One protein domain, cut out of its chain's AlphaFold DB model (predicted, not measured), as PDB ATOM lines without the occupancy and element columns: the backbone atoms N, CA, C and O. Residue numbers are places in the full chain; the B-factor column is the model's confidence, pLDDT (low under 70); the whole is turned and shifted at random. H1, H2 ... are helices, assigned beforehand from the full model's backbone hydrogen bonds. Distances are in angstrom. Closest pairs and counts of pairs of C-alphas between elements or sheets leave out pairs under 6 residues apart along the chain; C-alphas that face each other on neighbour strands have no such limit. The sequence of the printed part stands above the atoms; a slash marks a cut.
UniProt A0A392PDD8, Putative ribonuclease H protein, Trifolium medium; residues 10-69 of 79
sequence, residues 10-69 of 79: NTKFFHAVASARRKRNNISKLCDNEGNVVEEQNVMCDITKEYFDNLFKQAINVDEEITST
ATOM      1  N   ASN A  10     103.704  60.659 280.281       57.41
ATOM      2  CA  ASN A  10     103.581  61.800 279.374       57.41
ATOM      3  C   ASN A  10     104.357  61.581 278.056       57.41
ATOM      4  O   ASN A  10     103.973  62.089 277.001       57.41
ATOM      5  N   THR A  11     105.394  60.741 278.084       66.00
ATOM      6  CA  THR A  11     106.205  60.337 276.928       66.00
ATOM      7  C   THR A  11     105.381  59.523 275.934       66.00
ATOM      8  O   THR A  11     105.397  59.818 274.741       66.00
ATOM      9  N   LYS A  12     104.579  58.550 276.389       72.25
ATOM     10  CA  LYS A  12     103.733  57.727 275.497       72.25
ATOM     11  C   LYS A  12     102.706  58.558 274.736       72.25
ATOM     12  O   LYS A  12     102.550  58.380 273.528       72.25
ATOM     13  N   PHE A  13     102.031  59.478 275.425       75.12
ATOM     14  CA  PHE A  13     101.076  60.384 274.792       75.12
ATOM     15  C   PHE A  13     101.774  61.307 273.787       75.12
ATOM     16  O   PHE A  13     101.339  61.404 272.639       75.12
ATOM     17  N   PHE A  14     102.899  61.915 274.173       79.12
ATOM     18  CA  PHE A  14     103.680  62.761 273.276       79.12
ATOM     19  C   PHE A  14     104.164  61.999 272.037       79.12
ATOM     20  O   PHE A  14     103.961  62.457 270.914       79.12
ATOM     21  N   HIS A  15     104.739  60.808 272.212       83.00
ATOM     22  CA  HIS A  15     105.204  59.971 271.109       83.00
ATOM     23  C   HIS A  15     104.056  59.510 270.210       83.00
ATOM     24  O   HIS A  15     104.224  59.501 268.989       83.00
ATOM     25  N   ALA A  16     102.884  59.186 270.765       84.06
ATOM     26  CA  ALA A  16     101.699  58.846 269.981       84.06
ATOM     27  C   ALA A  16     101.221  60.041 269.141       84.06
ATOM     28  O   ALA A  16     101.009  59.903 267.936       84.06
ATOM     29  N   VAL A  17     101.124  61.232 269.740       84.44
ATOM     30  CA  VAL A  17     100.732  62.464 269.038       84.44
ATOM     31  C   VAL A  17     101.766  62.849 267.977       84.44
ATOM     32  O   VAL A  17     101.394  63.166 266.846       84.44
ATOM     33  N   ALA A  18     103.058  62.789 268.296       85.94
ATOM     34  CA  ALA A  18     104.141  63.070 267.359       85.94
ATOM     35  C   ALA A  18     104.156  62.072 266.192       85.94
ATOM     36  O   ALA A  18     104.288  62.481 265.040       85.94
ATOM     37  N   SER A  19     103.945  60.781 266.462       87.44
ATOM     38  CA  SER A  19     103.870  59.736 265.432       87.44
ATOM     39  C   SER A  19     102.634  59.893 264.550       87.44
ATOM     40  O   SER A  19     102.736  59.774 263.332       87.44
ATOM     41  N   ALA A  20     101.477  60.226 265.130       87.38
ATOM     42  CA  ALA A  20     100.261  60.516 264.375       87.38
ATOM     43  C   ALA A  20     100.444  61.740 263.466       87.38
ATOM     44  O   ALA A  20     100.095  61.690 262.286       87.38
ATOM     45  N   ARG A  21     101.060  62.816 263.980       89.62
ATOM     46  CA  ARG A  21     101.425  64.000 263.185       89.62
ATOM     47  C   ARG A  21     102.405  63.645 262.071       89.62
ATOM     48  O   ARG A  21     102.183  64.050 260.936       89.62
ATOM     49  N   ARG A  22     103.438  62.848 262.365       88.00
ATOM     50  CA  ARG A  22     104.418  62.379 261.375       88.00
ATOM     51  C   ARG A  22     103.755  61.564 260.270       88.00
ATOM     52  O   ARG A  22     104.015  61.821 259.106       88.00
ATOM     53  N   LYS A  23     102.869  60.630 260.625       86.31
ATOM     54  CA  LYS A  23     102.122  59.808 259.662       86.31
ATOM     55  C   LYS A  23     101.198  60.660 258.791       86.31
ATOM     56  O   LYS A  23     101.127  60.425 257.593       86.31
ATOM     57  N   ARG A  24     100.512  61.642 259.382       85.00
ATOM     58  CA  ARG A  24      99.617  62.555 258.654       85.00
ATOM     59  C   ARG A  24     100.373  63.475 257.697       85.00
ATOM     60  O   ARG A  24      99.881  63.747 256.614       85.00
ATOM     61  N   ASN A  25     101.546  63.943 258.107       86.12
ATOM     62  CA  ASN A  25     102.366  64.862 257.323       86.12
ATOM     63  C   ASN A  25     103.362  64.126 256.411       86.12
ATOM     64  O   ASN A  25     104.245  64.761 255.841       86.12
ATOM     65  N   ASN A  26     103.262  62.799 256.301       85.81
ATOM     66  CA  ASN A  26     104.121  62.039 255.413       85.81
ATOM     67  C   ASN A  26     103.648  62.220 253.970       85.81
ATOM     68  O   ASN A  26     102.545  61.798 253.619       85.81
ATOM     69  N   ILE A  27     104.492  62.825 253.144       85.62
ATOM     70  CA  ILE A  27     104.223  62.997 251.721       85.62
ATOM     71  C   ILE A  27     104.607  61.687 251.032       85.62
ATOM     72  O   ILE A  27     105.786  61.360 250.914       85.62
ATOM     73  N   SER A  28     103.606  60.906 250.626       85.00
ATOM     74  CA  SER A  28     103.804  59.617 249.951       85.00
ATOM     75  C   SER A  28     103.781  59.712 248.430       85.00
ATOM     76  O   SER A  28     104.294  58.816 247.771       85.00
ATOM     77  N   LYS A  29     103.168  60.766 247.882       88.12
ATOM     78  CA  LYS A  29     103.060  61.012 246.443       88.12
ATOM     79  C   LYS A  29     103.133  62.508 246.176       88.12
ATOM     80  O   LYS A  29     102.611  63.292 246.971       88.12
ATOM     81  N   LEU A  30     103.753  62.887 245.069       86.94
ATOM     82  CA  LEU A  30     103.833  64.267 244.602       86.94
ATOM     83  C   LEU A  30     103.401  64.319 243.136       86.94
ATOM     84  O   LEU A  30     103.639  63.371 242.396       86.94
ATOM     85  N   CYS A  31     102.716  65.388 242.739       84.94
ATOM     86  CA  CYS A  31     102.339  65.607 241.348       84.94
ATOM     87  C   CYS A  31     103.343  66.577 240.729       84.94
ATOM     88  O   CYS A  31     103.562  67.650 241.292       84.94
ATOM     89  N   ASP A  32     103.952  66.182 239.621       80.75
ATOM     90  CA  ASP A  32     104.862  67.035 238.866       80.75
ATOM     91  C   ASP A  32     104.090  68.059 238.008       80.75
ATOM     92  O   ASP A  32     102.876  67.946 237.812       80.75
ATOM     93  N   ASN A  33     104.793  69.052 237.463       78.38
ATOM     94  CA  ASN A  33     104.249  70.095 236.592       78.38
ATOM     95  C   ASN A  33     103.559  69.545 235.333       78.38
ATOM     96  O   ASN A  33     102.664  70.193 234.794       78.38
ATOM     97  N   GLU A  34     103.935  68.350 234.877       81.44
ATOM     98  CA  GLU A  34     103.296  67.664 233.746       81.44
ATOM     99  C   GLU A  34     102.012  66.901 234.138       81.44
ATOM    100  O   GLU A  34     101.378  66.269 233.296       81.44
ATOM    101  N   GLY A  35     101.601  66.952 235.412       81.88
ATOM    102  CA  GLY A  35     100.429  66.235 235.927       81.88
ATOM    103  C   GLY A  35     100.695  64.766 236.271       81.88
ATOM    104  O   GLY A  35      99.759  64.016 236.563       81.88
ATOM    105  N   ASN A  36     101.960  64.345 236.246       86.25
ATOM    106  CA  ASN A  36     102.375  62.984 236.566       86.25
ATOM    107  C   ASN A  36     102.482  62.789 238.081       86.25
ATOM    108  O   ASN A  36     103.133  63.568 238.775       86.25
ATOM    109  N   VAL A  37     101.877  61.719 238.598       87.25
ATOM    110  CA  VAL A  37     101.991  61.354 240.015       87.25
ATOM    111  C   VAL A  37     103.233  60.495 240.217       87.25
ATOM    112  O   VAL A  37     103.350  59.406 239.660       87.25
ATOM    113  N   VAL A  38     104.137  60.978 241.058       87.75
ATOM    114  CA  VAL A  38     105.389  60.328 241.425       87.75
ATOM    115  C   VAL A  38     105.289  59.812 242.857       87.75
ATOM    116  O   VAL A  38     104.908  60.546 243.769       87.75
ATOM    117  N   GLU A  39     105.645  58.544 243.057       88.44
ATOM    118  CA  GLU A  39     105.669  57.882 244.376       88.44
ATOM    119  C   GLU A  39     107.095  57.518 244.826       88.44
ATOM    120  O   GLU A  39     107.319  57.103 245.964       88.44
ATOM    121  N   GLU A  40     108.078  57.663 243.933       89.25
ATOM    122  CA  GLU A  40     109.477  57.376 244.226       89.25
ATOM    123  C   GLU A  40     110.115  58.529 245.012       89.25
ATOM    124  O   GLU A  40     110.184  59.659 244.535       89.25
ATOM    125  N   GLN A  41     110.636  58.232 246.206       86.50
ATOM    126  CA  GLN A  41     111.192  59.238 247.121       86.50
ATOM    127  C   GLN A  41     112.343  60.055 246.519       86.50
ATOM    128  O   GLN A  41     112.397  61.261 246.738       86.50
ATOM    129  N   ASN A  42     113.239  59.430 245.744       87.50
ATOM    130  CA  ASN A  42     114.347  60.147 245.101       87.50
ATOM    131  C   ASN A  42     113.823  61.196 244.116       87.50
ATOM    132  O   ASN A  42     114.194  62.363 244.193       87.50
ATOM    133  N   VAL A  43     112.890  60.788 243.257       86.88
ATOM    134  CA  VAL A  43     112.288  61.666 242.252       86.88
ATOM    135  C   VAL A  43     111.467  62.773 242.923       86.88
ATOM    136  O   VAL A  43     111.571  63.934 242.543       86.88
ATOM    137  N   MET A  44     110.719  62.460 243.987       89.06
ATOM    138  CA  MET A  44     110.008  63.471 244.780       89.06
ATOM    139  C   MET A  44     110.963  64.499 245.401       89.06
ATOM    140  O   MET A  44     110.645  65.689 245.422       89.06
ATOM    141  N   CYS A  45     112.125  64.067 245.906       88.94
ATOM    142  CA  CYS A  45     113.147  64.976 246.422       88.94
ATOM    143  C   CYS A  45     113.663  65.922 245.338       88.94
ATOM    144  O   CYS A  45     113.833  67.107 245.617       88.94
ATOM    145  N   ASP A  46     113.896  65.424 244.128       89.81
ATOM    146  CA  ASP A  46     114.420  66.244 243.037       89.81
ATOM    147  C   ASP A  46     113.379  67.245 242.520       89.81
ATOM    148  O   ASP A  46     113.697  68.430 242.427       89.81
ATOM    149  N   ILE A  47     112.115  66.835 242.354       87.88
ATOM    150  CA  ILE A  47     111.012  67.759 242.027       87.88
ATOM    151  C   ILE A  47     110.863  68.834 243.114       87.88
ATOM    152  O   ILE A  47     110.679  70.013 242.825       87.88
ATOM    153  N   THR A  48     110.980  68.446 244.388       87.75
ATOM    154  CA  THR A  48     110.884  69.393 245.507       87.75
ATOM    155  C   THR A  48     112.014  70.422 245.464       87.75
ATOM    156  O   THR A  48     111.760  71.610 245.660       87.75
ATOM    157  N   LYS A  49     113.256  69.993 245.201       90.25
ATOM    158  CA  LYS A  49     114.395  70.911 245.052       90.25
ATOM    159  C   LYS A  49     114.160  71.884 243.906       90.25
ATOM    160  O   LYS A  49     114.268  73.085 244.118       90.25
ATOM    161  N   GLU A  50     113.793  71.377 242.731       89.56
ATOM    162  CA  GLU A  50     113.552  72.208 241.553       89.56
ATOM    163  C   GLU A  50     112.440  73.235 241.805       89.56
ATOM    164  O   GLU A  50     112.597  74.418 241.496       89.56
ATOM    165  N   TYR A  51     111.344  72.808 242.436       87.81
ATOM    166  CA  TYR A  51     110.248  73.693 242.822       87.81
ATOM    167  C   TYR A  51     110.727  74.849 243.709       87.81
ATOM    168  O   TYR A  51     110.449  76.012 243.409       87.81
ATOM    169  N   PHE A  52     111.463  74.555 244.786       87.94
ATOM    170  CA  PHE A  52     111.940  75.592 245.704       87.94
ATOM    171  C   PHE A  52     113.034  76.466 245.088       87.94
ATOM    172  O   PHE A  52     113.004  77.680 245.281       87.94
ATOM    173  N   ASP A  53     113.947  75.897 244.303       89.31
ATOM    174  CA  ASP A  53     114.959  76.667 243.577       89.31
ATOM    175  C   ASP A  53     114.301  77.694 242.651       89.31
ATOM    176  O   ASP A  53     114.710  78.854 242.614       89.31
ATOM    177  N   ASN A  54     113.254  77.294 241.928       86.69
ATOM    178  CA  ASN A  54     112.500  78.195 241.063       86.69
ATOM    179  C   ASN A  54     111.708  79.238 241.865       86.69
ATOM    180  O   ASN A  54     111.749  80.421 241.523       86.69
ATOM    181  N   LEU A  55     111.053  78.834 242.960       86.31
ATOM    182  CA  LEU A  55     110.303  79.735 243.842       86.31
ATOM    183  C   LEU A  55     111.196  80.845 244.413       86.31
ATOM    184  O   LEU A  55     110.835  82.023 244.375       86.31
ATOM    185  N   PHE A  56     112.380  80.486 244.912       81.62
ATOM    186  CA  PHE A  56     113.307  81.454 245.492       81.62
ATOM    187  C   PHE A  56     114.015  82.301 244.435       81.62
ATOM    188  O   PHE A  56     114.229  83.484 244.677       81.62
ATOM    189  N   LYS A  57     114.303  81.769 243.240       80.56
ATOM    190  CA  LYS A  57     114.779  82.592 242.111       80.56
ATOM    191  C   LYS A  57     113.767  83.671 241.730       80.56
ATOM    192  O   LYS A  57     114.158  84.802 241.460       80.56
ATOM    193  N   GLN A  58     112.474  83.348 241.743       66.50
ATOM    194  CA  GLN A  58     111.410  84.303 241.429       66.50
ATOM    195  C   GLN A  58     111.264  85.395 242.502       66.50
ATOM    196  O   GLN A  58     110.993  86.550 242.173       66.50
ATOM    197  N   ALA A  59     111.493  85.044 243.771       62.44
ATOM    198  CA  ALA A  59     111.437  85.965 244.906       62.44
ATOM    199  C   ALA A  59     112.612  86.963 244.966       62.44
ATOM    200  O   ALA A  59     112.502  87.981 245.641       62.44
ATOM    201  N   ILE A  60     113.709  86.719 244.235       59.50
ATOM    202  CA  ILE A  60     114.840  87.659 244.093       59.50
ATOM    203  C   ILE A  60     114.557  88.699 242.987       59.50
ATOM    204  O   ILE A  60     115.458  89.343 242.465       59.50
ATOM    205  N   ASN A  61     113.290  88.951 242.652       58.12
ATOM    206  CA  ASN A  61     112.915  90.276 242.162       58.12
ATOM    207  C   ASN A  61     112.825  91.190 243.385       58.12
ATOM    208  O   ASN A  61     111.742  91.516 243.865       58.12
ATOM    209  N   VAL A  62     113.993  91.514 243.943       60.22
ATOM    210  CA  VAL A  62     114.121  92.598 244.908       60.22
ATOM    211  C   VAL A  62     113.697  93.843 244.155       60.22
ATOM    212  O   VAL A  62     114.423  94.325 243.290       60.22
ATOM    213  N   ASP A  63     112.480  94.292 244.427       61.31
ATOM    214  CA  ASP A  63     111.997  95.562 243.931       61.31
ATOM    215  C   ASP A  63     112.890  96.638 244.558       61.31
ATOM    216  O   ASP A  63     112.791  96.952 245.749       61.31
ATOM    217  N   GLU A  64     113.870  97.093 243.777       60.19
ATOM    218  CA  GLU A  64     114.936  97.996 244.211       60.19
ATOM    219  C   GLU A  64     114.332  99.283 244.805       60.19
ATOM    220  O   GLU A  64     114.846  99.833 245.786       60.19
ATOM    221  N   GLU A  65     113.151  99.670 244.304       63.47
ATOM    222  CA  GLU A  65     112.311 100.758 244.802       63.47
ATOM    223  C   GLU A  65     111.914 100.560 246.278       63.47
ATOM    224  O   GLU A  65     112.084 101.468 247.100       63.47
ATOM    225  N   ILE A  66     111.493  99.354 246.670       66.25
ATOM    226  CA  ILE A  66     111.068  99.043 248.044       66.25
ATOM    227  C   ILE A  66     112.272  99.036 248.989       66.25
ATOM    228  O   ILE A  66     112.216  99.608 250.083       66.25
ATOM    229  N   THR A  67     113.389  98.435 248.570       63.44
ATOM    230  CA  THR A  67     114.598  98.370 249.406       63.44
ATOM    231  C   THR A  67     115.259  99.726 249.628       63.44
ATOM    232  O   THR A  67     115.860  99.932 250.680       63.44
ATOM    233  N   SER A  68     115.091 100.678 248.702       66.00
ATOM    234  CA  SER A  68     115.622 102.041 248.843       66.00
ATOM    235  C   SER A  68     114.961 102.851 249.972       66.00
ATOM    236  O   SER A  68     115.554 103.794 250.496       66.00
ATOM    237  N   THR A  69     113.751 102.462 250.391       68.56
ATOM    238  CA  THR A  69     112.976 103.173 251.424       68.56
ATOM    239  C   THR A  69     113.371 102.748 252.845       68.56
ATOM    240  O   THR A  69     113.084 103.446 253.822       68.56
TER     241      THR A  69
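Overview. This is residues 10 to 69 of the 79 residues of the protein "Putative ribonuclease H protein" of Trifolium medium (UniProt A0A392PDD8). The longest helix, H2, makes one arm of a wide open V and H1 makes the other, with no contact between them; at the point of the V lies a long looped link, residues 25 to 40, which folds back on itself. The short helix H3 sits beyond the far end of H2; residues 10 to 26, with H1, stick out at one end of the model, and residues 52 to 69, with the last part of H2 and H3, stick out at the other. The printed part has 60 residues with three named helices, in the order H1, H2, H3, and no named strand; the class is all helix. The whole is extended, with a radius of gyration of the C-alphas of 18.5 A, and only just flat, spanning 53 by 35 by 16 A.

Along the chain. H2 is residues 41 to 59, 26.8 A from first to last C-alpha, beginning at C-alpha 41 (111.192, 59.238, 247.121). H1 is residues 10 to 24, 21.1 A long, beginning at C-alpha 10 (103.581, 61.800, 279.374). H3 is residues 64 to 68, ending at C-alpha 68 (115.622, 102.041, 248.843).

Arrangement. H2 touches no helix; it is apart from H1 and from H3, with no C-alpha of the one within 8 A of the other. H1 and H3 are apart as well. Within the link from H1 to H2, residues 30 to 31 pair with residues 37 to 38, antiparallel. In H1, H2 and H3 every O i to N i+4 pair is within hydrogen-bond range.

Size, cuts and confidence. The C-alphas farthest apart, those of Lys 12 and Glu 65, are 53.5 A apart. Residues 10 to 26 and 52 to 69 stand free. The printed part has no cut. The link from H1 to H2, 16 residues, is long; that from H2 to H3, 4 residues, is tight. The mean pLDDT of the printed part is 80.3, and residues 10 to 11 and 58 to 69 are under 70.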